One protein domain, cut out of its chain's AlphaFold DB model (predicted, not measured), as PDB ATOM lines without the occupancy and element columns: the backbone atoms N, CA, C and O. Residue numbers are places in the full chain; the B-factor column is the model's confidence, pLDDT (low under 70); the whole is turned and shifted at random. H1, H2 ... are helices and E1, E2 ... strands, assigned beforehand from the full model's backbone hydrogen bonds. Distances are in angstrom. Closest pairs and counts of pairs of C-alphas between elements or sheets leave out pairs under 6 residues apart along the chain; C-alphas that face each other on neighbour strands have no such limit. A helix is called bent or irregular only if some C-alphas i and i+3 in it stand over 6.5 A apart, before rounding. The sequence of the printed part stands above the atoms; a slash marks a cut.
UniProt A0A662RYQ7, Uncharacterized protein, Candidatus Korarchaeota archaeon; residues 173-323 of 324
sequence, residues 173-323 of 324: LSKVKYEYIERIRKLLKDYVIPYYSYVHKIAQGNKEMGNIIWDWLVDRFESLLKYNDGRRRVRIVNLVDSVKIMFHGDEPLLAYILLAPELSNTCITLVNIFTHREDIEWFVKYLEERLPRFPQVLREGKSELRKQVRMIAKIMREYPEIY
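AT A GLANCE: This is residues 173 to 323 of the 324 residues of an uncharacterized protein of Candidatus Korarchaeota archaeon (UniProt A0A662RYQ7). A small four-stranded sheet is covered on one face by helices, with H1a and H3a side by side over one part of it and H2 over its E1 edge; its other face is bare. The long last helix H3 bends away past the sheet, and its far part, residues 306 to 323 with the tail, sticks out as an arm. The printed part has 151 residues, with three named helices and four named strands in the order H1 H2 E1 E2 E3 E4 H3, of mixed class. The sheet, E1 - E2 - E3 - E4, is antiparallel. The whole is only just loose, close to compact, with a radius of gyration of the C-alphas of 18.1 A, and spans 66 by 33 by 24 A.

IN THESE COORDINATES: Start at the sheet: E1 is residues 233 to 238, 16.4 A long, E2 243 to 248, 16.4 A, E3 255 to 259, 13.1 A, and E4 267 to 270, 10.1 A. H2, residues 207 to 225, runs 26.5 A. H1, residues 173 to 203, was assigned as one helix by its hydrogen bonds but is bent, with C-alphas 190 and 193 7.1 A apart; find C-alpha 173 at (353.508, 229.031, 207.175), where arm H1a, 173 to 190, starts its 27.0 A, before H1b, 193 to 203, 15.0 A. H3, residues 277 to 318, assigned likewise as one helix, is bent with C-alphas 292 and 295 7.1 A apart: H3a, 277 to 292, 23.2 A, is itself irregular, C-alphas 289 and 292 being 6.7 A apart, and H3b, 295 to 318, 34.9 A, ends at C-alpha 318 (342.447, 219.689, 271.856).

HOW THE PARTS SIT: The strands form a meander, each the antiparallel neighbour of the one before: look for N 235 and O 246 at 2.8 A, N 257 and O 245 at 2.8 A, and N 258 and O 267 at 2.8 A. H1a, H2 and H3a on the same face make two layers, helices on one face of a sheet. H2 is over E1, height 7.4 A, the closest C-alphas being Glu 222 and Ile 236, 6.0 A. H1a and H3a touch at Ile 184 and Val 284, closest C-alphas 6.6 A, a shallow tilt of 15 degrees, the same way. H1b and H2 form a helical hairpin, closest C-alphas Ala 203 and Gly 210, 3.6 A. H2 touches H3b, closest C-alphas Arg 220 and Val 297, 6.5 A, at a steep tilt of 45 degrees. Every O i to N i+4 pair is within hydrogen-bond range in H1b and H2; the counts are 12 of 14 in H1a, 11 of 12 in H3a and 19 of 20 in H3b.

THE WHOLE: The C-alphas farthest apart are those of Leu 173 and Glu 321, 67.6 A. The printed part has no cut and no long link. Residues 251 and 323 are under 70 in pLDDT; the mean of the printed part is 88.7.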
ATOM      1  N   LEU A 173     354.578 229.891 206.664       76.25
ATOM      2  CA  LEU A 173     353.508 229.031 207.175       76.25
ATOM      3  C   LEU A 173     353.788 228.571 208.616       76.25
ATOM      4  O   LEU A 173     353.025 228.836 209.550       76.25
ATOM      5  N   SER A 174     354.968 227.985 208.819       70.12
ATOM      6  CA  SER A 174     355.442 227.515 210.124       70.12
ATOM      7  C   SER A 174     355.751 228.661 211.088       70.12
ATOM      8  O   SER A 174     355.673 228.489 212.308       70.12
ATOM      9  N   LYS A 175     356.059 229.855 210.563       79.88
ATOM     10  CA  LYS A 175     356.374 231.036 211.372       79.88
ATOM     11  C   LYS A 175     355.152 231.539 212.140       79.88
ATOM     12  O   LYS A 175     355.290 231.873 213.312       79.88
ATOM     13  N   VAL A 176     353.955 231.512 211.544       79.31
ATOM     14  CA  VAL A 176     352.713 231.943 212.219       79.31
ATOM     15  C   VAL A 176     352.435 231.093 213.463       79.31
ATOM     16  O   VAL A 176     352.171 231.629 214.541       79.31
ATOM     17  N   LYS A 177     352.549 229.762 213.353       81.31
ATOM     18  CA  LYS A 177     352.421 228.860 214.513       81.31
ATOM     19  C   LYS A 177     353.512 229.123 215.546       81.31
ATOM     20  O   LYS A 177     353.227 229.159 216.744       81.31
ATOM     21  N   TYR A 178     354.747 229.313 215.086       84.31
ATOM     22  CA  TYR A 178     355.890 229.568 215.954       84.31
ATOM     23  C   TYR A 178     355.725 230.852 216.776       84.31
ATOM     24  O   TYR A 178     355.989 230.837 217.972       84.31
ATOM     25  N   GLU A 179     355.212 231.935 216.188       90.00
ATOM     26  CA  GLU A 179     354.979 233.208 216.888       90.00
ATOM     27  C   GLU A 179     354.021 233.053 218.080       90.00
ATOM     28  O   GLU A 179     354.306 233.538 219.179       90.00
ATOM     29  N   TYR A 180     352.916 232.322 217.905       91.44
ATOM     30  CA  TYR A 180     351.996 232.020 219.004       91.44
ATOM     31  C   TYR A 180     352.625 231.127 220.073       91.44
ATOM     32  O   TYR A 180     352.490 231.400 221.268       91.44
ATOM     33  N   ILE A 181     353.330 230.072 219.654       92.12
ATOM     34  CA  ILE A 181     354.012 229.162 220.577       92.12
ATOM     35  C   ILE A 181     355.063 229.912 221.397       92.12
ATOM     36  O   ILE A 181     355.125 229.708 222.605       92.12
ATOM     37  N   GLU A 182     355.844 230.803 220.788       93.62
ATOM     38  CA  GLU A 182     356.864 231.592 221.485       93.62
ATOM     39  C   GLU A 182     356.262 232.553 222.509       93.62
ATOM     40  O   GLU A 182     356.774 232.656 223.626       93.62
ATOM     41  N   ARG A 183     355.139 233.209 222.181       95.25
ATOM     42  CA  ARG A 183     354.399 234.037 223.149       95.25
ATOM     43  C   ARG A 183     353.985 233.215 224.369       95.25
ATOM     44  O   ARG A 183     354.293 233.600 225.497       95.25
ATOM     45  N   ILE A 184     353.370 232.048 224.156       96.19
ATOM     46  CA  ILE A 184     352.977 231.136 225.242       96.19
ATOM     47  C   ILE A 184     354.210 230.665 226.024       96.19
ATOM     48  O   ILE A 184     354.234 230.730 227.252       96.19
ATOM     49  N   ARG A 185     355.260 230.220 225.328       95.62
ATOM     50  CA  ARG A 185     356.502 229.710 225.919       95.62
ATOM     51  C   ARG A 185     357.156 230.745 226.828       95.62
ATOM     52  O   ARG A 185     357.584 230.389 227.925       95.62
ATOM     53  N   LYS A 186     357.185 232.014 226.414       96.44
ATOM     54  CA  LYS A 186     357.684 233.123 227.233       96.44
ATOM     55  C   LYS A 186     356.864 233.296 228.514       96.44
ATOM     56  O   LYS A 186     357.445 233.343 229.593       96.44
ATOM     57  N   LEU A 187     355.532 233.296 228.427       97.12
ATOM     58  CA  LEU A 187     354.672 233.389 229.617       97.12
ATOM     59  C   LEU A 187     354.909 232.235 230.594       97.12
ATOM     60  O   LEU A 187     355.007 232.449 231.802       97.12
ATOM     61  N   LEU A 188     355.013 231.008 230.077       96.75
ATOM     62  CA  LEU A 188     355.272 229.834 230.903       96.75
ATOM     63  C   LEU A 188     356.642 229.933 231.572       96.75
ATOM     64  O   LEU A 188     356.743 229.701 232.776       96.75
ATOM     65  N   LYS A 189     357.679 230.313 230.818       95.69
ATOM     66  CA  LYS A 189     359.040 230.511 231.330       95.69
ATOM     67  C   LYS A 189     359.077 231.508 232.485       95.69
ATOM     68  O   LYS A 189     359.723 231.231 233.491       95.69
ATOM     69  N   ASP A 190     358.396 232.638 232.332       95.44
ATOM     70  CA  ASP A 190     358.501 233.752 233.272       95.44
ATOM     71  C   ASP A 190     357.640 233.525 234.524       95.44
ATOM     72  O   ASP A 190     358.067 233.837 235.636       95.44
ATOM     73  N   TYR A 191     356.442 232.951 234.366       96.12
ATOM     74  CA  TYR A 191     355.448 232.922 235.443       96.12
ATOM     75  C   TYR A 191     355.103 231.538 235.974       96.12
ATOM     76  O   TYR A 191     354.657 231.446 237.114       96.12
ATOM     77  N   VAL A 192     355.289 230.468 235.197       94.75
ATOM     78  CA  VAL A 192     354.785 229.128 235.547       94.75
ATOM     79  C   VAL A 192     355.911 228.169 235.905       94.75
ATOM     80  O   VAL A 192     355.924 227.631 237.013       94.75
ATOM     81  N   ILE A 193     356.866 227.972 234.993       94.12
ATOM     82  CA  ILE A 193     357.918 226.955 235.100       94.12
ATOM     83  C   ILE A 193     358.711 227.073 236.407       94.12
ATOM     84  O   ILE A 193     358.800 226.060 237.092       94.12
ATOM     85  N   PRO A 194     359.192 228.252 236.856       92.31
ATOM     86  CA  PRO A 194     359.983 228.338 238.087       92.31
ATOM     87  C   PRO A 194     359.269 227.754 239.314       92.31
ATOM     88  O   PRO A 194     359.884 227.080 240.143       92.31
ATOM     89  N   TYR A 195     357.956 227.973 239.413       91.31
ATOM     90  CA  TYR A 195     357.135 227.447 240.500       91.31
ATOM     91  C   TYR A 195     356.801 225.977 240.285       91.31
ATOM     92  O   TYR A 195     356.915 225.185 241.217       91.31
ATOM     93  N   TYR A 196     356.447 225.599 239.057       91.00
ATOM     94  CA  TYR A 196     356.142 224.221 238.700       91.00
ATOM     95  C   TYR A 196     357.326 223.285 238.995       91.00
ATOM     96  O   TYR A 196     357.159 222.285 239.691       91.00
ATOM     97  N   SER A 197     358.543 223.644 238.566       89.62
ATOM     98  CA  SER A 197     359.765 222.873 238.831       89.62
ATOM     99  C   SER A 197     360.045 222.733 240.326       89.62
ATOM    100  O   SER A 197     360.493 221.681 240.782       89.62
ATOM    101  N   TYR A 198     359.806 223.798 241.100       88.06
ATOM    102  CA  TYR A 198     360.008 223.785 242.546       88.06
ATOM    103  C   TYR A 198     359.027 222.839 243.243       88.06
ATOM    104  O   TYR A 198     359.444 221.999 244.040       88.06
ATOM    105  N   VAL A 199     357.738 222.938 242.913       86.06
ATOM    106  CA  VAL A 199     356.697 222.082 243.493       86.06
ATOM    107  C   VAL A 199     356.918 220.618 243.092       86.06
ATOM    108  O   VAL A 199     356.874 219.746 243.957       86.06
ATOM    109  N   HIS A 200     357.275 220.356 241.830       85.88
ATOM    110  CA  HIS A 200     357.606 219.016 241.341       85.88
ATOM    111  C   HIS A 200     358.752 218.369 242.138       85.88
ATOM    112  O   HIS A 200     358.649 217.220 242.559       85.88
ATOM    113  N   LYS A 201     359.832 219.117 242.411       86.50
ATOM    114  CA  LYS A 201     360.959 218.631 243.229       86.50
ATOM    115  C   LYS A 201     360.537 218.259 244.651       86.50
ATOM    116  O   LYS A 201     361.021 217.267 245.184       86.50
ATOM    117  N   ILE A 202     359.650 219.041 245.269       83.38
ATOM    118  CA  ILE A 202     359.155 218.747 246.623       83.38
ATOM    119  C   ILE A 202     358.272 217.500 246.613       83.38
ATOM    120  O   ILE A 202     358.402 216.654 247.498       83.38
ATOM    121  N   ALA A 203     357.400 217.372 245.613       82.19
ATOM    122  CA  ALA A 203     356.452 216.269 245.528       82.19
ATOM    123  C   ALA A 203     357.133 214.894 245.404       82.19
ATOM    124  O   ALA A 203     356.607 213.901 245.898       82.19
ATOM    125  N   GLN A 204     358.337 214.831 244.829       81.69
ATOM    126  CA  GLN A 204     359.109 213.589 244.716       81.69
ATOM    127  C   GLN A 204     359.685 213.074 246.049       81.69
ATOM    128  O   GLN A 204     360.048 211.904 246.138       81.69
ATOM    129  N   GLY A 205     359.779 213.909 247.090       72.81
ATOM    130  CA  GLY A 205     360.425 213.540 248.357       72.81
ATOM    131  C   GLY A 205     359.572 212.686 249.306       72.81
ATOM    132  O   GLY A 205     360.121 211.990 250.156       72.81
ATOM    133  N   ASN A 206     358.241 212.727 249.186       76.88
ATOM    134  CA  ASN A 206     357.300 211.931 249.981       76.88
ATOM    135  C   ASN A 206     356.018 211.718 249.166       76.88
ATOM    136  O   ASN A 206     355.381 212.690 248.780       76.88
ATOM    137  N   LYS A 207     355.628 210.460 248.930       76.44
ATOM    138  CA  LYS A 207     354.540 210.106 248.005       76.44
ATOM    139  C   LYS A 207     353.171 210.670 248.412       76.44
ATOM    140  O   LYS A 207     352.464 211.204 247.566       76.44
ATOM    141  N   GLU A 208     352.796 210.577 249.687       78.00
ATOM    142  CA  GLU A 208     351.491 211.069 250.162       78.00
ATOM    143  C   GLU A 208     351.442 212.596 250.179       78.00
ATOM    144  O   GLU A 208     350.501 213.203 249.668       78.00
ATOM    145  N   MET A 209     352.498 213.227 250.695       78.88
ATOM    146  CA  MET A 209     352.612 214.685 250.694       78.88
ATOM    147  C   MET A 209     352.707 215.242 249.268       78.88
ATOM    148  O   MET A 209     352.182 216.315 248.981       78.88
ATOM    149  N   GLY A 210     353.353 214.501 248.368       80.88
ATOM    150  CA  GLY A 210     353.476 214.835 246.960       80.88
ATOM    151  C   GLY A 210     352.126 214.918 246.273       80.88
ATOM    152  O   GLY A 210     351.868 215.927 245.626       80.88
ATOM    153  N   ASN A 211     351.240 213.944 246.498       82.81
ATOM    154  CA  ASN A 211     349.880 213.965 245.953       82.81
ATOM    155  C   ASN A 211     349.095 215.198 246.420       82.81
ATOM    156  O   ASN A 211     348.533 215.911 245.595       82.81
ATOM    157  N   ILE A 212     349.129 215.513 247.722       84.62
ATOM    158  CA  ILE A 212     348.439 216.694 248.278       84.62
ATOM    159  C   ILE A 212     348.976 217.989 247.654       84.62
ATOM    160  O   ILE A 212     348.217 218.891 247.303       84.62
ATOM    161  N   ILE A 213     350.299 218.093 247.516       85.25
ATOM    162  CA  ILE A 213     350.961 219.255 246.918       85.25
ATOM    163  C   ILE A 213     350.615 219.386 245.425       85.25
ATOM    164  O   ILE A 213     350.453 220.505 244.933       85.25
ATOM    165  N   TRP A 214     350.489 218.267 244.711       86.62
ATOM    166  CA  TRP A 214     350.081 218.232 243.307       86.62
ATOM    167  C   TRP A 214     348.628 218.643 243.115       86.62
ATOM    168  O   TRP A 214     348.359 219.533 242.310       86.62
ATOM    169  N   ASP A 215     347.715 218.090 243.907       87.81
ATOM    170  CA  ASP A 215     346.303 218.469 243.870       87.81
ATOM    171  C   ASP A 215     346.121 219.952 244.209       87.81
ATOM    172  O   ASP A 215     345.391 220.665 243.521       87.81
ATOM    173  N   TRP A 216     346.862 220.455 245.202       89.81
ATOM    174  CA  TRP A 216     346.899 221.881 245.516       89.81
ATOM    175  C   TRP A 216     347.379 222.726 244.328       89.81
ATOM    176  O   TRP A 216     346.767 223.747 244.012       89.81
ATOM    177  N   LEU A 217     348.454 222.323 243.642       90.88
ATOM    178  CA  LEU A 217     348.955 223.051 242.474       90.88
ATOM    179  C   LEU A 217     347.927 223.071 241.334       90.88
ATOM    180  O   LEU A 217     347.715 224.118 240.718       90.88
ATOM    181  N   VAL A 218     347.292 221.930 241.059       91.62
ATOM    182  CA  VAL A 218     346.245 221.801 240.038       91.62
ATOM    183  C   VAL A 218     345.057 222.692 240.371       91.62
ATOM    184  O   VAL A 218     344.611 223.438 239.503       91.62
ATOM    185  N   ASP A 219     344.595 222.691 241.620       92.75
ATOM    186  CA  ASP A 219     343.533 223.581 242.091       92.75
ATOM    187  C   ASP A 219     343.896 225.061 241.877       92.75
ATOM    188  O   ASP A 219     343.082 225.855 241.400       92.75
ATOM    189  N   ARG A 220     345.160 225.445 242.108       94.12
ATOM    190  CA  ARG A 220     345.612 226.812 241.813       94.12
ATOM    191  C   ARG A 220     345.599 227.125 240.317       94.12
ATOM    192  O   ARG A 220     345.165 228.218 239.949       94.12
ATOM    193  N   PHE A 221     345.997 226.195 239.450       95.12
ATOM    194  CA  PHE A 221     345.815 226.367 238.004       95.12
ATOM    195  C   PHE A 221     344.339 226.477 237.621       95.12
ATOM    196  O   PHE A 221     343.994 227.354 236.831       95.12
ATOM    197  N   GLU A 222     343.465 225.639 238.183       95.25
ATOM    198  CA  GLU A 222     342.026 225.700 237.928       95.25
ATOM    199  C   GLU A 222     341.450 227.054 238.331       95.25
ATOM    200  O   GLU A 222     340.796 227.701 237.519       95.25
ATOM    201  N   SER A 223     341.751 227.532 239.537       94.38
ATOM    202  CA  SER A 223     341.264 228.829 240.017       94.38
ATOM    203  C   SER A 223     341.672 229.994 239.106       94.38
ATOM    204  O   SER A 223     340.931 230.968 238.959       94.38
ATOM    205  N   LEU A 224     342.841 229.890 238.462       96.50
ATOM    206  CA  LEU A 224     343.379 230.943 237.615       96.50
ATOM    207  C   LEU A 224     342.876 230.866 236.167       96.50
ATOM    208  O   LEU A 224     342.564 231.907 235.579       96.50
ATOM    209  N   LEU A 225     342.855 229.657 235.599       97.00
ATOM    210  CA  LEU A 225     342.752 229.411 234.158       97.00
ATOM    211  C   LEU A 225     341.475 228.687 233.727       97.00
ATOM    212  O   LEU A 225     341.198 228.624 232.531       97.00
ATOM    213  N   LYS A 226     340.701 228.100 234.644       96.12
ATOM    214  CA  LYS A 226     339.450 227.429 234.278       96.12
ATOM    215  C   LYS A 226     338.466 228.465 233.743       96.12
ATOM    216  O   LYS A 226     338.191 229.477 234.386       96.12
ATOM    217  N   TYR A 227     337.931 228.205 232.556       97.06
ATOM    218  CA  TYR A 227     337.033 229.130 231.870       97.06
ATOM    219  C   TYR A 227     336.007 228.371 231.037       97.06
ATOM    220  O   TYR A 227     336.332 227.335 230.454       97.06
ATOM    221  N   ASN A 228     334.777 228.882 230.979       95.25
ATOM    222  CA  ASN A 228     333.723 228.366 230.112       95.25
ATOM    223  C   ASN A 228     332.648 229.440 229.882       95.25
ATOM    224  O   ASN A 228     331.971 229.815 230.838       95.25
ATOM    225  N   ASP A 229     332.472 229.897 228.643       94.06
ATOM    226  CA  ASP A 229     331.394 230.823 228.242       94.06
ATOM    227  C   ASP A 229     330.334 230.164 227.331       94.06
ATOM    228  O   ASP A 229     329.447 230.836 226.814       94.06
ATOM    229  N   GLY A 230     330.418 228.841 227.137       88.19
ATOM    230  CA  GLY A 230     329.570 228.073 226.223       88.19
ATOM    231  C   GLY A 230     330.182 227.858 224.835       88.19
ATOM    232  O   GLY A 230     329.949 226.802 224.253       88.19
ATOM    233  N   ARG A 231     331.015 228.788 224.349       91.00
ATOM    234  CA  ARG A 231     331.764 228.668 223.085       91.00
ATOM    235  C   ARG A 231     333.218 228.269 223.331       91.00
ATOM    236  O   ARG A 231     333.749 227.365 222.701       91.00
ATOM    237  N   ARG A 232     333.874 228.948 224.263       94.38
ATOM    238  CA  ARG A 232     335.280 228.794 224.628       94.38
ATOM    239  C   ARG A 232     335.389 228.136 225.980       94.38
ATOM    240  O   ARG A 232     334.734 228.532 226.945       94.38
ATOM    241  N   ARG A 233     336.280 227.154 226.075       95.69
ATOM    242  CA  ARG A 233     336.482 226.402 227.309       95.69
ATOM    243  C   ARG A 233     337.945 226.069 227.542       95.69
ATOM    244  O   ARG A 233     338.567 225.376 226.739       95.69
ATOM    245  N   VAL A 234     338.457 226.480 228.697       97.00
ATOM    246  CA  VAL A 234     339.786 226.105 229.185       97.00
ATOM    247  C   VAL A 234     339.622 225.106 230.325       97.00
ATOM    248  O   VAL A 234     338.914 225.363 231.302       97.00
ATOM    249  N   ARG A 235     340.253 223.941 230.178       94.88
ATOM    250  CA  ARG A 235     340.260 222.860 231.167       94.88
ATOM    251  C   ARG A 235     341.680 222.584 231.628       94.88
ATOM    252  O   ARG A 235     342.602 222.603 230.817       94.88
ATOM    253  N   ILE A 236     341.820 222.274 232.907       95.62
ATOM    254  CA  ILE A 236     343.056 221.772 233.496       95.62
ATOM    255  C   ILE A 236     342.837 220.293 233.781       95.62
ATOM    256  O   ILE A 236     341.775 219.901 234.257       95.62
ATOM    257  N   VAL A 237     343.807 219.465 233.422       91.06
ATOM    258  CA  VAL A 237     343.771 218.027 233.657       91.06
ATOM    259  C   VAL A 237     345.008 217.664 234.457       91.06
ATOM    260  O   VAL A 237     346.130 217.938 234.021       91.06
ATOM    261  N   ASN A 238     344.783 217.059 235.621       87.06
ATOM    262  CA  ASN A 238     345.835 216.440 236.412       87.06
ATOM    263  C   ASN A 238     346.221 215.105 235.766       87.06
ATOM    264  O   ASN A 238     345.363 214.246 235.551       87.06
ATOM    265  N   LEU A 239     347.494 214.945 235.438       81.88
ATOM    266  CA  LEU A 239     348.097 213.682 235.040       81.88
ATOM    267  C   LEU A 239     349.075 213.271 236.146       81.88
ATOM    268  O   LEU A 239     349.537 214.108 236.914       81.88
ATOM    269  N   VAL A 240     349.404 211.981 236.225       71.69
ATOM    270  CA  VAL A 240     350.171 211.391 237.343       71.69
ATOM    271  C   VAL A 240     351.445 212.182 237.693       71.69
ATOM    272  O   VAL A 240     351.789 212.307 238.864       71.69
ATOM    273  N   ASP A 241     352.121 212.746 236.696       71.62
ATOM    274  CA  ASP A 241     353.376 213.492 236.816       71.62
ATOM    275  C   ASP A 241     353.353 214.866 236.115       71.62
ATOM    276  O   ASP A 241     354.359 215.579 236.080       71.62
ATOM    277  N   SER A 242     352.213 215.259 235.543       82.62
ATOM    278  CA  SER A 242     352.130 216.423 234.664       82.62
ATOM    279  C   SER A 242     350.785 217.142 234.737       82.62
ATOM    280  O   SER A 242     349.762 216.573 235.104       82.62
ATOM    281  N   VAL A 243     350.766 218.423 234.374       90.19
ATOM    282  CA  VAL A 243     349.526 219.204 234.271       90.19
ATOM    283  C   VAL A 243     349.302 219.554 232.811       90.19
ATOM    284  O   VAL A 243     350.172 220.132 232.155       90.19
ATOM    285  N   LYS A 244     348.118 219.220 232.298       93.75
ATOM    286  CA  LYS A 244     347.713 219.558 230.935       93.75
ATOM    287  C   LYS A 244     346.672 220.674 230.945       93.75
ATOM    288  O   LYS A 244     345.612 220.535 231.547       93.75
ATOM    289  N   ILE A 245     346.952 221.761 230.237       96.31
ATOM    290  CA  ILE A 245     346.017 222.861 229.976       96.31
ATOM    291  C   ILE A 245     345.432 222.628 228.585       96.31
ATOM    292  O   ILE A 245     346.184 222.484 227.626       96.31
ATOM    293  N   MET A 246     344.111 222.570 228.454       95.56
ATOM    294  CA  MET A 246     343.425 222.299 227.187       95.56
ATOM    295  C   MET A 246     342.441 223.413 226.854       95.56
ATOM    296  O   MET A 246     341.564 223.722 227.660       95.56
ATOM    297  N   PHE A 247     342.526 223.951 225.642       95.62
ATOM    298  CA  PHE A 247     341.621 224.964 225.113       95.62
ATOM    299  C   PHE A 247     340.752 224.393 223.992       95.62
ATOM    300  O   PHE A 247     341.249 223.821 223.020       95.62
ATOM    301  N   HIS A 248     339.443 224.552 224.157       91.94
ATOM    302  CA  HIS A 248     338.406 224.124 223.226       91.94
ATOM    303  C   HIS A 248     337.642 225.365 222.753       91.94
ATOM    304  O   HIS A 248     337.388 226.262 223.564       91.94
ATOM    305  N   GLY A 249     337.268 225.387 221.476       85.00
ATOM    306  CA  GLY A 249     336.336 226.362 220.907       85.00
ATOM    307  C   GLY A 249     335.067 225.649 220.443       85.00
ATOM    308  O   GLY A 249     334.618 224.705 221.094       85.00
ATOM    309  N   ASP A 250     334.558 226.047 219.275       74.69
ATOM    310  CA  ASP A 250     333.482 225.327 218.579       74.69
ATOM    311  C   ASP A 250     333.935 223.929 218.094       74.69
ATOM    312  O   ASP A 250     333.135 223.000 218.000       74.69
ATOM    313  N   GLU A 251     335.241 223.756 217.858       69.50
ATOM    314  CA  GLU A 251     335.901 222.465 217.616       69.50
ATOM    315  C   GLU A 251     336.378 221.811 218.934       69.50
ATOM    316  O   GLU A 251     336.710 222.504 219.909       69.50
ATOM    317  N   PRO A 252     336.497 220.467 218.990       75.38
ATOM    318  CA  PRO A 252     336.731 219.736 220.230       75.38
ATOM    319  C   PRO A 252     338.119 219.948 220.848       75.38
ATOM    320  O   PRO A 252     338.278 219.637 222.022       75.38
ATOM    321  N   LEU A 253     339.125 220.454 220.127       84.12
ATOM    322  CA  LEU A 253     340.411 220.857 220.713       84.12
ATOM    323  C   LEU A 253     341.160 221.801 219.768       84.12
ATOM    324  O   LEU A 253     341.484 221.415 218.649       84.12
ATOM    325  N   LEU A 254     341.484 223.006 220.241       88.75
ATOM    326  CA  LEU A 254     342.214 224.019 219.468       88.75
ATOM    327  C   LEU A 254     343.649 224.214 219.966       88.75
ATOM    328  O   LEU A 254     344.557 224.479 219.184       88.75
ATOM    329  N   ALA A 255     343.891 224.039 221.265       91.56
ATOM    330  CA  ALA A 255     345.244 224.059 221.806       91.56
ATOM    331  C   ALA A 255     345.379 223.169 223.038       91.56
ATOM    332  O   ALA A 255     344.428 222.978 223.801       91.56
ATOM    333  N   TYR A 256     346.586 222.665 223.280       93.25
ATOM    334  CA  TYR A 256     346.946 222.145 224.590       93.25
ATOM    335  C   TYR A 256     348.402 222.436 224.949       93.25
ATOM    336  O   TYR A 256     349.278 222.521 224.090       93.25
ATOM    337  N   ILE A 257     348.645 222.560 226.249       95.81
ATOM    338  CA  ILE A 257     349.962 222.732 226.852       95.81
ATOM    339  C   ILE A 257     350.138 221.592 227.846       95.81
ATOM    340  O   ILE A 257     349.341 221.465 228.772       95.81
ATOM    341  N   LEU A 258     351.156 220.762 227.657       94.44
ATOM    342  CA  LEU A 258     351.571 219.757 228.629       94.44
ATOM    343  C   LEU A 258     352.785 220.299 229.379       94.44
ATOM    344  O   LEU A 258     353.862 220.433 228.798       94.44
ATOM    345  N   LEU A 259     352.585 220.652 230.646       92.50
ATOM    346  CA  LEU A 259     353.631 221.213 231.489       92.50
ATOM    347  C   LEU A 259     354.604 220.130 231.937       92.50
ATOM    348  O   LEU A 259     354.202 219.054 232.381       92.50
ATOM    349  N   ALA A 260     355.887 220.470 231.876       87.38
ATOM    350  CA  ALA A 260     356.971 219.671 232.413       87.38
ATOM    351  C   ALA A 260     357.838 220.523 233.358       87.38
ATOM    352  O   ALA A 260     357.811 221.754 233.282       87.38
ATOM    353  N   PRO A 261     358.644 219.895 234.235       82.62
ATOM    354  CA  PRO A 261     359.548 220.607 235.142       82.62
ATOM    355  C   PRO A 261     360.587 221.472 234.429       82.62
ATOM    356  O   PRO A 261     361.140 222.380 235.037       82.62
ATOM    357  N   GLU A 262     360.858 221.210 233.156       82.06
ATOM    358  CA  GLU A 262     361.750 222.010 232.328       82.06
ATOM    359  C   GLU A 262     360.984 222.535 231.116       82.06
ATOM    360  O   GLU A 262     360.169 221.829 230.516       82.06
ATOM    361  N   LEU A 263     361.265 223.781 230.730       81.19
ATOM    362  CA  LEU A 263     360.588 224.412 229.599       81.19
ATOM    363  C   LEU A 263     360.859 223.675 228.279       81.19
ATOM    364  O   LEU A 263     359.963 223.573 227.450       81.19
ATOM    365  N   SER A 264     362.066 223.132 228.100       81.38
ATOM    366  CA  SER A 264     362.449 222.301 226.947       81.38
ATOM    367  C   SER A 264     361.564 221.066 226.782       81.38
ATOM    368  O   SER A 264     361.338 220.626 225.661       81.38
ATOM    369  N   ASN A 265     361.029 220.548 227.889       85.50
ATOM    370  CA  ASN A 265     360.182 219.359 227.918       85.50
ATOM    371  C   ASN A 265     358.684 219.715 227.927       85.50
ATOM    372  O   ASN A 265     357.833 218.831 227.929       85.50
ATOM    373  N   THR A 266     358.345 221.009 227.944       89.69
ATOM    374  CA  THR A 266     356.957 221.476 227.878       89.69
ATOM    375  C   THR A 266     356.468 221.409 226.436       89.69
ATOM    376  O   THR A 266     357.002 222.080 225.550       89.69
ATOM    377  N   CYS A 267     355.420 220.625 226.195       91.31
ATOM    378  CA  CYS A 267     354.810 220.522 224.874       91.31
ATOM    379  C   CYS A 267     353.717 221.586 224.728       91.31
ATOM    380  O   CYS A 267     352.809 221.661 225.552       91.31
ATOM    381  N   ILE A 268     353.789 222.388 223.667       92.88
ATOM    382  CA  ILE A 268     352.754 223.358 223.293       92.88
ATOM    383  C   ILE A 268     352.278 222.965 221.902       92.88
ATOM    384  O   ILE A 268     353.055 222.992 220.950       92.88
ATOM    385  N   THR A 269     351.005 222.606 221.784       89.75
ATOM    386  CA  THR A 269     350.395 222.254 220.504       89.75
ATOM    387  C   THR A 269     349.226 223.178 220.226       89.75
ATOM    388  O   THR A 269     348.321 223.314 221.048       89.75
ATOM    389  N   LEU A 270     349.246 223.776 219.041       88.50
ATOM    390  CA  LEU A 270     348.150 224.538 218.460       88.50
ATOM    391  C   LEU A 270     347.651 223.769 217.237       88.50
ATOM    392  O   LEU A 270     348.466 223.274 216.451       88.50
ATOM    393  N   VAL A 271     346.337 223.657 217.116       84.94
ATOM    394  CA  VAL A 271     345.625 222.903 216.082       84.94
ATOM    395  C   VAL A 271     344.713 223.882 215.359       84.94
ATOM    396  O   VAL A 271     344.146 224.766 216.001       84.94
ATOM    397  N   ASN A 272     344.544 223.707 214.049       79.31
ATOM    398  CA  ASN A 272     343.560 224.465 213.279       79.31
ATOM    399  C   ASN A 272     343.736 226.006 213.385       79.31
ATOM    400  O   ASN A 272     342.769 226.748 213.560       79.31
ATOM    401  N   ILE A 273     344.980 226.501 213.349       82.50
ATOM    402  CA  ILE A 273     345.328 227.923 213.514       82.50
ATOM    403  C   ILE A 273     344.735 228.807 212.412       82.50
ATOM    404  O   ILE A 273     344.328 229.922 212.706       82.50
ATOM    405  N   PHE A 274     344.690 228.362 211.161       79.56
ATOM    406  CA  PHE A 274     344.133 229.123 210.045       79.56
ATOM    407  C   PHE A 274     342.609 229.122 210.067       79.56
ATOM    408  O   PHE A 274     342.005 230.167 209.845       79.56
ATOM    409  N   THR A 275     341.990 227.993 210.412       78.06
ATOM    410  CA  THR A 275     340.526 227.905 210.521       78.06
ATOM    411  C   THR A 275     339.967 228.562 211.793       78.06
ATOM    412  O   THR A 275     338.847 229.065 211.769       78.06
ATOM    413  N   HIS A 276     340.737 228.635 212.888       82.81
ATOM    414  CA  HIS A 276     340.300 229.192 214.183       82.81
ATOM    415  C   HIS A 276     341.256 230.247 214.752       82.81
ATOM    416  O   HIS A 276     341.436 230.362 215.969       82.81
ATOM    417  N   ARG A 277     341.868 231.054 213.880       85.94
ATOM    418  CA  ARG A 277     342.891 232.036 214.272       85.94
ATOM    419  C   ARG A 277     342.436 232.971 215.385       85.94
ATOM    420  O   ARG A 277     343.193 233.242 216.311       85.94
ATOM    421  N   GLU A 278     341.198 233.449 215.303       88.94
ATOM    422  CA  GLU A 278     340.624 234.365 216.291       88.94
ATOM    423  C   GLU A 278     340.519 233.734 217.682       88.94
ATOM    424  O   GLU A 278     340.798 234.392 218.685       88.94
ATOM    425  N   ASP A 279     340.152 232.454 217.754       91.62
ATOM    426  CA  ASP A 279     340.036 231.729 219.018       91.62
ATOM    427  C   ASP A 279     341.415 231.403 219.607       91.62
ATOM    428  O   ASP A 279     341.601 231.512 220.820       91.62
ATOM    429  N   ILE A 280     342.410 231.093 218.766       92.25
ATOM    430  CA  ILE A 280     343.807 230.931 219.201       92.25
ATOM    431  C   ILE A 280     344.388 232.254 219.717       92.25
ATOM    432  O   ILE A 280     344.980 232.277 220.796       92.25
ATOM    433  N   GLU A 281     344.196 233.365 219.000       93.62
ATOM    434  CA  GLU A 281     344.639 234.689 219.456       93.62
ATOM    435  C   GLU A 281     343.970 235.068 220.780       93.62
ATOM    436  O   GLU A 281     344.636 235.558 221.694       93.62
ATOM    437  N   TRP A 282     342.665 234.812 220.911       95.44
ATOM    438  CA  TRP A 282     341.952 235.018 222.167       95.44
ATOM    439  C   TRP A 282     342.568 234.197 223.302       95.44
ATOM    440  O   TRP A 282     342.810 234.742 224.377       95.44
ATOM    441  N   PHE A 283     342.868 232.915 223.070       96.56
ATOM    442  CA  PHE A 283     343.458 232.049 224.091       96.56
ATOM    443  C   PHE A 283     344.836 232.544 224.533       96.56
ATOM    444  O   PHE A 283     345.137 232.563 225.725       96.56
ATOM    445  N   VAL A 284     345.659 233.003 223.593       96.50
ATOM    446  CA  VAL A 284     346.978 233.563 223.903       96.50
ATOM    447  C   VAL A 284     346.837 234.830 224.744       96.50
ATOM    448  O   VAL A 284     347.469 234.917 225.795       96.50
ATOM    449  N   LYS A 285     345.948 235.758 224.372       97.38
ATOM    450  CA  LYS A 285     345.662 236.960 225.175       97.38
ATOM    451  C   LYS A 285     345.114 236.621 226.562       97.38
ATOM    452  O   LYS A 285     345.538 237.198 227.557       97.38
ATOM    453  N   TYR A 286     344.226 235.634 226.647       97.75
ATOM    454  CA  TYR A 286     343.706 235.126 227.915       97.75
ATOM    455  C   TYR A 286     344.840 234.642 228.837       97.75
ATOM    456  O   TYR A 286     344.857 234.963 230.027       97.75
ATOM    457  N   LEU A 287     345.823 233.914 228.296       98.06
ATOM    458  CA  LEU A 287     347.011 233.507 229.051       98.06
ATOM    459  C   LEU A 287     347.894 234.702 229.434       98.06
ATOM    460  O   LEU A 287     348.361 234.751 230.573       98.06
ATOM    461  N   GLU A 288     348.100 235.662 228.527       97.75
ATOM    462  CA  GLU A 288     348.872 236.892 228.775       97.75
ATOM    463  C   GLU A 288     348.291 237.701 229.945       97.75
ATOM    464  O   GLU A 288     349.042 238.245 230.753       97.75
ATOM    465  N   GLU A 289     346.968 237.731 230.100       97.62
ATOM    466  CA  GLU A 289     346.295 238.430 231.201       97.62
ATOM    467  C   GLU A 289     346.332 237.666 232.536       97.62
ATOM    468  O   GLU A 289     346.340 238.271 233.618       97.62
ATOM    469  N   ARG A 290     346.297 236.329 232.481       97.56
ATOM    470  CA  ARG A 290     346.087 235.471 233.658       97.56
ATOM    471  C   ARG A 290     347.386 234.942 234.248       97.56
ATOM    472  O   ARG A 290     347.578 235.048 235.457       97.56
ATOM    473  N   LEU A 291     348.288 234.400 233.431       97.19
ATOM    474  CA  LEU A 291     349.519 233.762 233.913       97.19
ATOM    475  C   LEU A 291     350.409 234.674 234.770       97.19
ATOM    476  O   LEU A 291     350.926 234.176 235.771       97.19
ATOM    477  N   PRO A 292     350.521 235.995 234.517       97.56
ATOM    478  CA  PRO A 292     351.265 236.888 235.408       97.56
ATOM    479  C   PRO A 292     350.760 236.915 236.859       97.56
ATOM    480  O   PRO A 292     351.505 237.273 237.769       97.56
ATOM    481  N   ARG A 293     349.505 236.515 237.109       97.12
ATOM    482  CA  ARG A 293     348.912 236.445 238.455       97.12
ATOM    483  C   ARG A 293     349.230 235.134 239.177       97.12
ATOM    484  O   ARG A 293     349.025 235.045 240.386       97.12
ATOM    485  N   PHE A 294     349.756 234.127 238.480       95.69
ATOM    486  CA  PHE A 294     350.033 232.808 239.051       95.69
ATOM    487  C   PHE A 294     350.919 232.847 240.313       95.69
ATOM    488  O   PHE A 294     350.532 232.244 241.318       95.69
ATOM    489  N   PRO A 295     352.013 233.638 240.374       94.19
ATOM    490  CA  PRO A 295     352.808 233.777 241.598       94.19
ATOM    491  C   PRO A 295     352.025 234.295 242.810       94.19
ATOM    492  O   PRO A 295     352.360 233.994 243.958       94.19
ATOM    493  N   GLN A 296     351.015 235.138 242.585       93.88
ATOM    494  CA  GLN A 296     350.152 235.641 243.648       93.88
ATOM    495  C   GLN A 296     349.180 234.552 244.114       93.88
ATOM    496  O   GLN A 296     349.117 234.287 245.313       93.88
ATOM    497  N   VAL A 297     348.520 233.862 243.181       93.69
ATOM    498  CA  VAL A 297     347.596 232.755 243.484       93.69
ATOM    499  C   VAL A 297     348.288 231.653 244.297       93.69
ATOM    500  O   VAL A 297     347.731 231.149 245.274       93.69
ATOM    501  N   LEU A 298     349.546 231.325 243.978       92.19
ATOM    502  CA  LEU A 298     350.336 230.370 244.763       92.19
ATOM    503  C   LEU A 298     350.633 230.869 246.185       92.19
ATOM    504  O   LEU A 298     350.619 230.087 247.136       92.19
ATOM    505  N   ARG A 299     350.901 232.168 246.367       90.56
ATOM    506  CA  ARG A 299     351.139 232.750 247.700       90.56
ATOM    507  C   ARG A 299     349.879 232.733 248.559       90.56
ATOM    508  O   ARG A 299     349.961 232.386 249.739       90.56
ATOM    509  N   GLU A 300     348.735 233.063 247.973       90.38
ATOM    510  CA  GLU A 300     347.427 232.996 248.630       90.38
ATOM    511  C   GLU A 300     347.097 231.554 249.029       90.38
ATOM    512  O   GLU A 300     346.833 231.290 250.204       90.38
ATOM    513  N   GLY A 301     347.263 230.601 248.104       86.88
ATOM    514  CA  GLY A 301     347.082 229.175 248.380       86.88
ATOM    515  C   GLY A 301     348.023 228.645 249.465       86.88
ATOM    516  O   GLY A 301     347.604 227.884 250.332       86.88
ATOM    517  N   LYS A 302     349.284 229.090 249.500       87.75
ATOM    518  CA  LYS A 302     350.226 228.716 250.570       87.75
ATOM    519  C   LYS A 302     349.794 229.263 251.933       87.75
ATOM    520  O   LYS A 302     350.013 228.614 252.957       87.75
ATOM    521  N   SER A 303     349.222 230.465 251.971       89.44
ATOM    522  CA  SER A 303     348.674 231.059 253.198       89.44
ATOM    523  C   SER A 303     347.472 230.261 253.705       89.44
ATOM    524  O   SER A 303     347.393 229.953 254.894       89.44
ATOM    525  N   GLU A 304     346.580 229.867 252.798       88.12
ATOM    526  CA  GLU A 304     345.424 229.015 253.079       88.12
ATOM    527  C   GLU A 304     345.845 227.645 253.630       88.12
ATOM    528  O   GLU A 304     345.425 227.271 254.727       88.12
ATOM    529  N   LEU A 305     346.780 226.967 252.960       84.94
ATOM    530  CA  LEU A 305     347.336 225.688 253.409       84.94
ATOM    531  C   LEU A 305     347.939 225.798 254.821       84.94
ATOM    532  O   LEU A 305     347.693 224.965 255.690       84.94
ATOM    533  N   ARG A 306     348.685 226.876 255.106       85.19
ATOM    534  CA  ARG A 306     349.233 227.126 256.452       85.19
ATOM    535  C   ARG A 306     348.143 227.289 257.510       85.19
ATOM    536  O   ARG A 306     348.345 226.849 258.641       85.19
ATOM    537  N   LYS A 307     347.018 227.932 257.182       89.69
ATOM    538  CA  LYS A 307     345.878 228.056 258.107       89.69
ATOM    539  C   LYS A 307     345.265 226.686 258.394       89.69
ATOM    540  O   LYS A 307     345.037 226.382 259.561       89.69
ATOM    541  N   GLN A 308     345.081 225.855 257.369       85.75
ATOM    542  CA  GLN A 308     344.561 224.492 257.520       85.75
ATOM    543  C   GLN A 308     345.487 223.623 258.382       85.75
ATOM    544  O   GLN A 308     345.027 223.026 259.351       85.75
ATOM    545  N   VAL A 309     346.801 223.642 258.131       86.31
ATOM    546  CA  VAL A 309     347.788 222.916 258.955       86.31
ATOM    547  C   VAL A 309     347.738 223.363 260.419       86.31
ATOM    548  O   VAL A 309     347.743 222.531 261.324       86.31
ATOM    549  N   ARG A 310     347.646 224.675 260.683       89.25
ATOM    550  CA  ARG A 310     347.506 225.196 262.057       89.25
ATOM    551  C   ARG A 310     346.209 224.744 262.721       89.25
ATOM    552  O   ARG A 310     346.220 224.476 263.918       89.25
ATOM    553  N   MET A 311     345.117 224.685 261.963       89.88
ATOM    554  CA  MET A 311     343.822 224.221 262.453       89.88
ATOM    555  C   MET A 311     343.873 222.735 262.814       89.88
ATOM    556  O   MET A 311     343.487 222.383 263.923       89.88
ATOM    557  N   ILE A 312     344.441 221.889 261.951       87.06
ATOM    558  CA  ILE A 312     344.640 220.458 262.229       87.06
ATOM    559  C   ILE A 312     345.512 220.275 263.476       87.06
ATOM    560  O   ILE A 312     345.118 219.581 264.405       87.06
ATOM    561  N   ALA A 313     346.643 220.979 263.573       85.81
ATOM    562  CA  ALA A 313     347.512 220.915 264.750       85.81
ATOM    563  C   ALA A 313     346.852 221.442 266.039       85.81
ATOM    564  O   ALA A 313     347.291 221.114 267.141       85.81
ATOM    565  N   LYS A 314     345.846 222.320 265.932       90.56
ATOM    566  CA  LYS A 314     345.027 222.750 267.073       90.56
ATOM    567  C   LYS A 314     344.062 221.634 267.477       90.56
ATOM    568  O   LYS A 314     344.066 221.263 268.642       90.56
ATOM    569  N   ILE A 315     343.333 221.059 266.520       88.50
ATOM    570  CA  ILE A 315     342.410 219.936 266.750       88.50
ATOM    571  C   ILE A 315     343.147 218.759 267.398       88.50
ATOM    572  O   ILE A 315     342.697 218.263 268.419       88.50
ATOM    573  N   MET A 316     344.324 218.384 266.890       85.00
ATOM    574  CA  MET A 316     345.135 217.298 267.460       85.00
ATOM    575  C   MET A 316     345.572 217.548 268.910       85.00
ATOM    576  O   MET A 316     345.806 216.601 269.651       85.00
ATOM    577  N   ARG A 317     345.728 218.815 269.316       88.00
ATOM    578  CA  ARG A 317     346.070 219.175 270.701       88.00
ATOM    579  C   ARG A 317     344.852 219.187 271.617       88.00
ATOM    580  O   ARG A 317     344.995 218.872 272.790       88.00
ATOM    581  N   GLU A 318     343.701 219.599 271.098       92.44
ATOM    582  CA  GLU A 318     342.447 219.689 271.856       92.44
ATOM    583  C   GLU A 318     341.740 218.331 271.986       92.44
ATOM    584  O   GLU A 318     341.073 218.109 272.989       92.44
ATOM    585  N   TYR A 319     341.935 217.433 271.016       88.50
ATOM    586  CA  TYR A 319     341.298 216.115 270.933       88.50
ATOM    587  C   TYR A 319     342.331 215.027 270.574       88.50
ATOM    588  O   TYR A 319     342.321 214.499 269.454       88.50
ATOM    589  N   PRO A 320     343.287 214.716 271.469       81.62
ATOM    590  CA  PRO A 320     344.332 213.723 271.204       81.62
ATOM    591  C   PRO A 320     343.777 212.315 270.925       81.62
ATOM    592  O   PRO A 320     344.412 211.539 270.214       81.62
ATOM    593  N   GLU A 321     342.581 211.998 271.422       86.06
ATOM    594  CA  GLU A 321     341.867 210.740 271.188       86.06
ATOM    595  C   GLU A 321     341.459 210.506 269.727       86.06
ATOM    596  O   GLU A 321     341.201 209.371 269.359       86.06
ATOM    597  N   ILE A 322     341.429 211.541 268.878       75.19
ATOM    598  CA  ILE A 322     341.159 211.394 267.435       75.19
ATOM    599  C   ILE A 322     342.331 210.696 266.713       75.19
ATOM    600  O   ILE A 322     342.179 210.232 265.584       75.19
ATOM    601  N   TYR A 323     343.507 210.647 267.341       57.38
ATOM    602  CA  TYR A 323     344.735 210.104 266.758       57.38
ATOM    603  C   TYR A 323     345.162 208.746 267.348       57.38
ATOM    604  O   TYR A 323     346.019 208.084 266.762       57.38
TER     605      TYR A 323